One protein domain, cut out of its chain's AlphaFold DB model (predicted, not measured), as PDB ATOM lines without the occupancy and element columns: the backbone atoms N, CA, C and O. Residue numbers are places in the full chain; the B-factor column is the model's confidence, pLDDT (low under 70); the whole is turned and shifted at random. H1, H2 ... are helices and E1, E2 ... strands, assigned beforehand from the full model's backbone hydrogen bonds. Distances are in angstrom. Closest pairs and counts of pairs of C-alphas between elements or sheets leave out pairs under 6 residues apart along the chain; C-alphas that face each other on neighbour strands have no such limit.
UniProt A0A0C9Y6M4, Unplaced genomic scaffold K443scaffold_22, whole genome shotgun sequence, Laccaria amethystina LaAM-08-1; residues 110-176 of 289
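What this domain is: This is residues 110 to 176 of the 289 residues of an uncharacterized protein of Laccaria amethystina LaAM-08-1 (UniProt A0A0C9Y6M4). A small three-stranded sheet of E2, E1 and E4 has one short helix toward each of two opposite ends of the domain, H1 and H2, with neither helix packed on the sheet. Off to the side of the sheet, E3 pairs with residues 110 to 111 in a short antiparallel pairing, and much of the remainder is winding link. The printed part has 67 residues with two named helices and four named strands, in the order H1, E1, E2, E3, E4, H2; the sheet's order is E2, E1, E4, antiparallel throughout. The class is mixed, helices and strands, with under half of the residues, 31, in named elements. The whole is compact, with a radius of gyration of the C-alphas of 11.9 A and a rounded outline spanning 30 by 29 by 20 A.

Where its parts are: E1, the longest strand, is residues 128 to 132, beginning at C-alpha 128 at (-27.541, -30.046, 35.101) and measuring 13.0 A from first to last C-alpha. E2 is residues 137 to 140, 9.9 A, and E4 is residues 157 to 159, 7.1 A. E3 is residues 146 to 148, 6.7 A. H1, residues 116 to 122, begins at C-alpha 116 at (-26.029, -14.311, 37.843) and measures 9.8 A. H2, residues 167 to 175, measures 12.1 A and ends at C-alpha 175 at (-21.158, -33.193, 55.904).

How they stand to each other: E1 is the inner strand of the sheet, and E2 and E4 are its edge strands. E1 and E2 form a hairpin, antiparallel at 144 degrees between their directions; N 130 and O 139 are 2.8 A apart, within hydrogen-bond range. E1 and E4 are also antiparallel, at 144 degrees, with N 129 and O 158 within hydrogen-bond range at 2.9 A. The C-alphas of Phe 130 and Phe 157, which face each other, are 4.5 A apart. E3 pairs with no named strand and is apart from E1, E2 and E4. H1 is not on the sheet, but only just, with 4 pairs of C-alphas within 10 A. H2 is not on the sheet, with 1 such pair. H1 and H2 are apart. In H1 and H2 every O i to N i+4 pair is within hydrogen-bond range.

The domain as a whole: The two C-alphas farthest apart, those of Pro 126 and Ala 176, are 31.3 A from each other. The printed part has no cut. No link is long: those from H1 to E1, E1 to E2 and E2 to E3 are tight, and those from E3 to E4 and E4 to H2 are short. The mean pLDDT of the printed part is 85.8, and residues 123 to 126, in the link from H1 to E1, are under 70.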
ATOM      1  N   TRP A 110     -33.263 -20.770  47.721       91.31
ATOM      2  CA  TRP A 110     -32.338 -20.234  46.736       91.31
ATOM      3  C   TRP A 110     -32.566 -20.903  45.391       91.31
ATOM      4  O   TRP A 110     -32.639 -22.127  45.312       91.31
ATOM      5  N   VAL A 111     -32.683 -20.098  44.342       90.88
ATOM      6  CA  VAL A 111     -32.920 -20.562  42.976       90.88
ATOM      7  C   VAL A 111     -31.681 -20.254  42.149       90.88
ATOM      8  O   VAL A 111     -31.124 -19.157  42.235       90.88
ATOM      9  N   LEU A 112     -31.241 -21.214  41.335       88.50
ATOM     10  CA  LEU A 112     -30.036 -21.054  40.523       88.50
ATOM     11  C   LEU A 112     -30.184 -19.908  39.507       88.50
ATOM     12  O   LEU A 112     -29.232 -19.158  39.294       88.50
ATOM     13  N   ALA A 113     -31.384 -19.734  38.941       88.06
ATOM     14  CA  ALA A 113     -31.724 -18.655  38.015       88.06
ATOM     15  C   ALA A 113     -31.532 -17.238  38.594       88.06
ATOM     16  O   ALA A 113     -31.225 -16.312  37.843       88.06
ATOM     17  N   ASP A 114     -31.653 -17.068  39.913       87.44
ATOM     18  CA  ASP A 114     -31.522 -15.758  40.563       87.44
ATOM     19  C   ASP A 114     -30.053 -15.338  40.734       87.44
ATOM     20  O   ASP A 114     -29.744 -14.160  40.930       87.44
ATOM     21  N   SER A 115     -29.117 -16.290  40.654       86.94
ATOM     22  CA  SER A 115     -27.694 -16.027  40.836       86.94
ATOM     23  C   SER A 115     -26.981 -15.886  39.497       86.94
ATOM     24  O   SER A 115     -26.532 -16.859  38.887       86.94
ATOM     25  N   THR A 116     -26.774 -14.640  39.072       84.69
ATOM     26  CA  THR A 116     -26.029 -14.311  37.843       84.69
ATOM     27  C   THR A 116     -24.622 -14.916  37.826       84.69
ATOM     28  O   THR A 116     -24.166 -15.395  36.790       84.69
ATOM     29  N   THR A 117     -23.946 -14.957  38.979       84.81
ATOM     30  CA  THR A 117     -22.594 -15.526  39.105       84.81
ATOM     31  C   THR A 117     -22.608 -17.044  38.930       84.81
ATOM     32  O   THR A 117     -21.752 -17.592  38.232       84.81
ATOM     33  N   ALA A 118     -23.589 -17.735  39.522       84.25
ATOM     34  CA  ALA A 118     -23.729 -19.179  39.369       84.25
ATOM     35  C   ALA A 118     -24.133 -19.547  37.934       84.25
ATOM     36  O   ALA A 118     -23.538 -20.453  37.348       84.25
ATOM     37  N   LEU A 119     -25.051 -18.788  37.326       85.00
ATOM     38  CA  LEU A 119     -25.413 -18.938  35.918       85.00
ATOM     39  C   LEU A 119     -24.214 -18.715  34.996       85.00
ATOM     40  O   LEU A 119     -23.974 -19.537  34.131       85.00
ATOM     41  N   GLN A 120     -23.384 -17.691  35.177       84.00
ATOM     42  CA  GLN A 120     -22.205 -17.516  34.310       84.00
ATOM     43  C   GLN A 120     -21.243 -18.714  34.339       84.00
ATOM     44  O   GLN A 120     -20.578 -18.999  33.345       84.00
ATOM     45  N   ARG A 121     -21.169 -19.432  35.465       82.00
ATOM     46  CA  ARG A 121     -20.332 -20.632  35.610       82.00
ATOM     47  C   ARG A 121     -21.009 -21.903  35.090       82.00
ATOM     48  O   ARG A 121     -20.319 -22.786  34.580       82.00
ATOM     49  N   LEU A 122     -22.329 -22.009  35.236       79.69
ATOM     50  CA  LEU A 122     -23.088 -23.242  34.999       79.69
ATOM     51  C   LEU A 122     -23.939 -23.214  33.718       79.69
ATOM     52  O   LEU A 122     -24.120 -24.261  33.110       79.69
ATOM     53  N   ALA A 123     -24.387 -22.046  33.251       64.06
ATOM     54  CA  ALA A 123     -25.317 -21.860  32.126       64.06
ATOM     55  C   ALA A 123     -24.743 -22.237  30.754       64.06
ATOM     56  O   ALA A 123     -25.478 -22.295  29.776       64.06
ATOM     57  N   SER A 124     -23.445 -22.537  30.655       67.38
ATOM     58  CA  SER A 124     -22.905 -23.197  29.460       67.38
ATOM     59  C   SER A 124     -23.352 -24.661  29.337       67.38
ATOM     60  O   SER A 124     -23.101 -25.278  28.304       67.38
ATOM     61  N   ALA A 125     -23.966 -25.239  30.376       67.38
ATOM     62  CA  ALA A 125     -24.431 -26.619  30.394       67.38
ATOM     63  C   ALA A 125     -25.971 -26.686  30.370       67.38
ATOM     64  O   ALA A 125     -26.600 -26.228  31.321       67.38
ATOM     65  N   PRO A 126     -26.577 -27.275  29.322       68.38
ATOM     66  CA  PRO A 126     -28.031 -27.430  29.231       68.38
ATOM     67  C   PRO A 126     -28.584 -28.522  30.161       68.38
ATOM     68  O   PRO A 126     -29.741 -28.449  30.556       68.38
ATOM     69  N   ASP A 127     -27.758 -29.499  30.551       85.31
ATOM     70  CA  ASP A 127     -28.173 -30.637  31.374       85.31
ATOM     71  C   ASP A 127     -27.426 -30.641  32.712       85.31
ATOM     72  O   ASP A 127     -26.281 -31.108  32.809       85.31
ATOM     73  N   LEU A 128     -28.076 -30.110  33.746       89.31
ATOM     74  CA  LEU A 128     -27.541 -30.046  35.101       89.31
ATOM     75  C   LEU A 128     -28.287 -31.027  36.013       89.31
ATOM     76  O   LEU A 128     -29.516 -31.071  36.024       89.31
ATOM     77  N   ASP A 129     -27.535 -31.780  36.807       91.69
ATOM     78  CA  ASP A 129     -28.082 -32.547  37.922       91.69
ATOM     79  C   ASP A 129     -27.651 -31.881  39.234       91.69
ATOM     80  O   ASP A 129     -26.503 -31.440  39.365       91.69
ATOM     81  N   PHE A 130     -28.531 -31.868  40.231       92.50
ATOM     82  CA  PHE A 130     -28.203 -31.497  41.604       92.50
ATOM     83  C   PHE A 130     -28.189 -32.731  42.505       92.50
ATOM     84  O   PHE A 130     -28.924 -33.694  42.283       92.50
ATOM     85  N   TYR A 131     -27.348 -32.726  43.534       93.06
ATOM     86  CA  TYR A 131     -27.315 -33.813  44.508       93.06
ATOM     87  C   TYR A 131     -28.274 -33.535  45.664       93.06
ATOM     88  O   TYR A 131     -28.125 -32.525  46.356       93.06
ATOM     89  N   ASN A 132     -29.212 -34.449  45.925       90.81
ATOM     90  CA  ASN A 132     -30.031 -34.398  47.130       90.81
ATOM     91  C   ASN A 132     -29.329 -35.153  48.275       90.81
ATOM     92  O   ASN A 132     -29.251 -36.385  48.230       90.81
ATOM     93  N   PRO A 133     -28.859 -34.465  49.335       85.88
ATOM     94  CA  PRO A 133     -28.194 -35.127  50.453       85.88
ATOM     95  C   PRO A 133     -29.133 -36.011  51.290       85.88
ATOM     96  O   PRO A 133     -28.642 -36.915  51.964       85.88
ATOM     97  N   LYS A 134     -30.457 -35.776  51.259       86.88
ATOM     98  CA  LYS A 134     -31.444 -36.595  51.986       86.88
ATOM     99  C   LYS A 134     -31.567 -37.981  51.345       86.88
ATOM    100  O   LYS A 134     -31.400 -38.987  52.029       86.88
ATOM    101  N   ASP A 135     -31.745 -38.013  50.025       89.12
ATOM    102  CA  ASP A 135     -31.971 -39.252  49.265       89.12
ATOM    103  C   ASP A 135     -30.675 -39.894  48.760       89.12
ATOM    104  O   ASP A 135     -30.667 -41.044  48.333       89.12
ATOM    105  N   ARG A 136     -29.558 -39.158  48.818       88.50
ATOM    106  CA  ARG A 136     -28.237 -39.549  48.300       88.50
ATOM    107  C   ARG A 136     -28.220 -39.827  46.796       88.50
ATOM    108  O   ARG A 136     -27.426 -40.638  46.319       88.50
ATOM    109  N   LEU A 137     -29.066 -39.127  46.045       92.31
ATOM    110  CA  LEU A 137     -29.232 -39.301  44.606       92.31
ATOM    111  C   LEU A 137     -28.992 -37.993  43.855       92.31
ATOM    112  O   LEU A 137     -29.178 -36.898  44.387       92.31
ATOM    113  N   TRP A 138     -28.583 -38.133  42.596       91.94
ATOM    114  CA  TRP A 138     -28.517 -37.031  41.647       91.94
ATOM    115  C   TRP A 138     -29.861 -36.904  40.942       91.94
ATOM    116  O   TRP A 138     -30.326 -37.861  40.325       91.94
ATOM    117  N   LEU A 139     -30.465 -35.731  41.053       92.56
ATOM    118  CA  LEU A 139     -31.753 -35.394  40.468       92.56
ATOM    119  C   LEU A 139     -31.541 -34.362  39.368       92.56
ATOM    120  O   LEU A 139     -30.670 -33.501  39.479       92.56
ATOM    121  N   TRP A 140     -32.344 -34.443  38.314       91.81
ATOM    122  CA  TRP A 140     -32.330 -33.430  37.266       91.81
ATOM    123  C   TRP A 140     -32.758 -32.077  37.855       91.81
ATOM    124  O   TRP A 140     -33.753 -32.003  38.576       91.81
ATOM    125  N   ALA A 141     -31.970 -31.033  37.596       87.69
ATOM    126  CA  ALA A 141     -32.174 -29.703  38.153       87.69
ATOM    127  C   ALA A 141     -32.691 -28.749  37.074       87.69
ATOM    128  O   ALA A 141     -31.970 -28.436  36.126       87.69
ATOM    129  N   ASP A 142     -33.908 -28.239  37.255       88.88
ATOM    130  CA  ASP A 142     -34.325 -27.024  36.558       88.88
ATOM    131  C   ASP A 142     -33.593 -25.820  37.179       88.88
ATOM    132  O   ASP A 142     -33.404 -25.750  38.396       88.88
ATOM    133  N   LEU A 143     -33.199 -24.847  36.358       88.38
ATOM    134  CA  LEU A 143     -32.606 -23.591  36.818       88.38
ATOM    135  C   LEU A 143     -33.562 -22.818  37.740       88.38
ATOM    136  O   LEU A 143     -33.101 -22.079  38.611       88.38
ATOM    137  N   ALA A 144     -34.873 -22.997  37.555       89.81
ATOM    138  CA  ALA A 144     -35.919 -22.399  38.382       89.81
ATOM    139  C   ALA A 144     -36.231 -23.198  39.666       89.81
ATOM    140  O   ALA A 144     -37.072 -22.774  40.462       89.81
ATOM    141  N   TYR A 145     -35.580 -24.344  39.890       89.50
ATOM    142  CA  TYR A 145     -35.865 -25.183  41.049       89.50
ATOM    143  C   TYR A 145     -35.413 -24.507  42.361       89.50
ATOM    144  O   TYR A 145     -34.252 -24.099  42.483       89.50
ATOM    145  N   PRO A 146     -36.296 -24.397  43.373       91.19
ATOM    146  CA  PRO A 146     -35.938 -23.824  44.662       91.19
ATOM    147  C   PRO A 146     -35.188 -24.836  45.536       91.19
ATOM    148  O   PRO A 146     -35.729 -25.860  45.952       91.19
ATOM    149  N   HIS A 147     -33.953 -24.504  45.892       90.56
ATOM    150  CA  HIS A 147     -33.130 -25.258  46.829       90.56
ATOM    151  C   HIS A 147     -33.264 -24.707  48.254       90.56
ATOM    152  O   HIS A 147     -33.235 -23.496  48.474       90.56
ATOM    153  N   GLU A 148     -33.370 -25.595  49.242       89.50
ATOM    154  CA  GLU A 148     -33.324 -25.219  50.659       89.50
ATOM    155  C   GLU A 148     -31.875 -24.932  51.073       89.50
ATOM    156  O   GLU A 148     -31.023 -25.822  51.033       89.50
ATOM    157  N   VAL A 149     -31.592 -23.697  51.489       88.69
ATOM    158  CA  VAL A 149     -30.265 -23.264  51.944       88.69
ATOM    159  C   VAL A 149     -30.275 -22.864  53.413       88.69
ATOM    160  O   VAL A 149     -31.237 -22.317  53.951       88.69
ATOM    161  N   SER A 150     -29.154 -23.118  54.078       85.31
ATOM    162  CA  SER A 150     -28.887 -22.674  55.446       85.31
ATOM    163  C   SER A 150     -27.701 -21.707  55.457       85.31
ATOM    164  O   SER A 150     -27.139 -21.398  54.412       85.31
ATOM    165  N   LYS A 151     -27.323 -21.200  56.636       81.38
ATOM    166  CA  LYS A 151     -26.264 -20.186  56.765       81.38
ATOM    167  C   LYS A 151     -24.920 -20.622  56.158       81.38
ATOM    168  O   LYS A 151     -24.243 -19.789  55.574       81.38
ATOM    169  N   ASP A 152     -24.580 -21.907  56.279       79.94
ATOM    170  CA  ASP A 152     -23.307 -22.488  55.832       79.94
ATOM    171  C   ASP A 152     -23.557 -23.791  55.037       79.94
ATOM    172  O   ASP A 152     -22.950 -24.829  55.302       79.94
ATOM    173  N   SER A 153     -24.527 -23.783  54.113       84.50
ATOM    174  CA  SER A 153     -24.825 -24.949  53.264       84.50
ATOM    175  C   SER A 153     -24.046 -24.946  51.957       84.50
ATOM    176  O   SER A 153     -23.809 -23.899  51.360       84.50
ATOM    177  N   TYR A 154     -23.769 -26.146  51.460       88.69
ATOM    178  CA  TYR A 154     -23.244 -26.380  50.123       88.69
ATOM    179  C   TYR A 154     -24.319 -27.059  49.279       88.69
ATOM    180  O   TYR A 154     -25.018 -27.952  49.760       88.69
ATOM    181  N   ILE A 155     -24.420 -26.651  48.018       90.38
ATOM    182  CA  ILE A 155     -25.231 -27.327  47.007       90.38
ATOM    183  C   ILE A 155     -24.265 -27.886  45.970       90.38
ATOM    184  O   ILE A 155     -23.359 -27.187  45.518       90.38
ATOM    185  N   PHE A 156     -24.454 -29.150  45.602       91.69
ATOM    186  CA  PHE A 156     -23.627 -29.806  44.600       91.69
ATOM    187  C   PHE A 156     -24.383 -29.898  43.284       91.69
ATOM    188  O   PHE A 156     -25.492 -30.431  43.237       91.69
ATOM    189  N   PHE A 157     -23.736 -29.431  42.224       91.00
ATOM    190  CA  PHE A 157     -24.203 -29.558  40.854       91.00
ATOM    191  C   PHE A 157     -23.183 -30.337  40.034       91.00
ATOM    192  O   PHE A 157     -21.977 -30.231  40.263       91.00
ATOM    193  N   ARG A 158     -23.664 -31.089  39.047       89.12
ATOM    194  CA  ARG A 158     -22.828 -31.712  38.020       89.12
ATOM    195  C   ARG A 158     -23.475 -31.556  36.655       89.12
ATOM    196  O   ARG A 158     -24.692 -31.425  36.544       89.12
ATOM    197  N   ARG A 159     -22.663 -31.644  35.608       87.56
ATOM    198  CA  ARG A 159     -23.164 -31.768  34.237       87.56
ATOM    199  C   ARG A 159     -23.514 -33.225  33.957       87.56
ATOM    200  O   ARG A 159     -22.769 -34.131  34.346       87.56
ATOM    201  N   ARG A 160     -24.625 -33.458  33.267       85.12
ATOM    202  CA  ARG A 160     -25.063 -34.811  32.922       85.12
ATOM    203  C   ARG A 160     -24.036 -35.494  32.013       85.12
ATOM    204  O   ARG A 160     -23.524 -34.900  31.069       85.12
ATOM    205  N   GLY A 161     -23.713 -36.748  32.323       80.25
ATOM    206  CA  GLY A 161     -22.706 -37.528  31.590       80.25
ATOM    207  C   GLY A 161     -21.251 -37.267  31.997       80.25
ATOM    208  O   GLY A 161     -20.365 -37.918  31.451       80.25
ATOM    209  N   ILE A 162     -20.991 -36.375  32.963       82.12
ATOM    210  CA  ILE A 162     -19.662 -36.203  33.567       82.12
ATOM    211  C   ILE A 162     -19.590 -37.000  34.870       82.12
ATOM    212  O   ILE A 162     -20.492 -36.938  35.711       82.12
ATOM    213  N   ARG A 163     -18.500 -37.750  35.054       79.81
ATOM    214  CA  ARG A 163     -18.200 -38.401  36.330       79.81
ATOM    215  C   ARG A 163     -17.423 -37.444  37.224       79.81
ATOM    216  O   ARG A 163     -16.371 -36.948  36.842       79.81
ATOM    217  N   CYS A 164     -17.917 -37.225  38.436       81.31
ATOM    218  CA  CYS A 164     -17.200 -36.455  39.444       81.31
ATOM    219  C   CYS A 164     -16.252 -37.382  40.218       81.31
ATOM    220  O   CYS A 164     -16.710 -38.195  41.027       81.31
ATOM    221  N   HIS A 165     -14.945 -37.265  39.986       78.94
ATOM    222  CA  HIS A 165     -13.952 -37.932  40.828       78.94
ATOM    223  C   HIS A 165     -13.973 -37.364  42.249       78.94
ATOM    224  O   HIS A 165     -14.273 -36.191  42.463       78.94
ATOM    225  N   ASP A 166     -13.702 -38.221  43.237       83.94
ATOM    226  CA  ASP A 166     -13.656 -37.855  44.656       83.94
ATOM    227  C   ASP A 166     -14.920 -37.153  45.184       83.94
ATOM    228  O   ASP A 166     -14.870 -36.476  46.212       83.94
ATOM    229  N   PHE A 167     -16.081 -37.320  44.535       87.44
ATOM    230  CA  PHE A 167     -17.326 -36.700  44.997       87.44
ATOM    231  C   PHE A 167     -17.631 -37.064  46.453       87.44
ATOM    232  O   PHE A 167     -17.946 -36.186  47.250       87.44
ATOM    233  N   GLN A 168     -17.440 -38.334  46.821       88.56
ATOM    234  CA  GLN A 168     -17.663 -38.791  48.192       88.56
ATOM    235  C   GLN A 168     -16.771 -38.051  49.195       88.56
ATOM    236  O   GLN A 168     -17.248 -37.637  50.240       88.56
ATOM    237  N   LYS A 169     -15.504 -37.798  48.853       89.06
ATOM    238  CA  LYS A 169     -14.578 -37.044  49.706       89.06
ATOM    239  C   LYS A 169     -15.045 -35.599  49.909       89.06
ATOM    240  O   LYS A 169     -14.961 -35.091  51.022       89.06
ATOM    241  N   HIS A 170     -15.546 -34.947  48.861       86.31
ATOM    242  CA  HIS A 170     -16.088 -33.586  48.955       86.31
ATOM    243  C   HIS A 170     -17.396 -33.555  49.751       86.31
ATOM    244  O   HIS A 170     -17.598 -32.673  50.584       86.31
ATOM    245  N   LEU A 171     -18.256 -34.552  49.544       89.00
ATOM    246  CA  LEU A 171     -19.479 -34.727  50.311       89.00
ATOM    247  C   LEU A 171     -19.166 -34.935  51.799       89.00
ATOM    248  O   LEU A 171     -19.743 -34.255  52.641       89.00
ATOM    249  N   ASP A 172     -18.205 -35.799  52.123       88.19
ATOM    250  CA  ASP A 172     -17.777 -36.068  53.496       88.19
ATOM    251  C   ASP A 172     -17.184 -34.820  54.161       88.19
ATOM    252  O   ASP A 172     -17.460 -34.562  55.330       88.19
ATOM    253  N   GLN A 173     -16.416 -34.007  53.429       84.94
ATOM    254  CA  GLN A 173     -15.883 -32.736  53.933       84.94
ATOM    255  C   GLN A 173     -16.983 -31.731  54.280       84.94
ATOM    256  O   GLN A 173     -16.878 -31.037  55.287       84.94
ATOM    257  N   VAL A 174     -18.036 -31.661  53.465       82.38
ATOM    258  CA  VAL A 174     -19.179 -30.764  53.681       82.38
ATOM    259  C   VAL A 174     -20.093 -31.263  54.800       82.38
ATOM    260  O   VAL A 174     -20.593 -30.473  55.598       82.38
ATOM    261  N   LEU A 175     -20.328 -32.575  54.869       83.06
ATOM    262  CA  LEU A 175     -21.158 -33.193  55.904       83.06
ATOM    263  C   LEU A 175     -20.435 -33.302  57.251       83.06
ATOM    264  O   LEU A 175     -21.089 -33.451  58.291       83.06
ATOM    265  N   ALA A 176     -19.103 -33.229  57.257       80.38
ATOM    266  CA  ALA A 176     -18.323 -33.157  58.477       80.38
ATOM    267  C   ALA A 176     -18.734 -31.904  59.254       80.38
ATOM    268  O   ALA A 176     -18.399 -30.774  58.902       80.38
TER     269      ALA A 176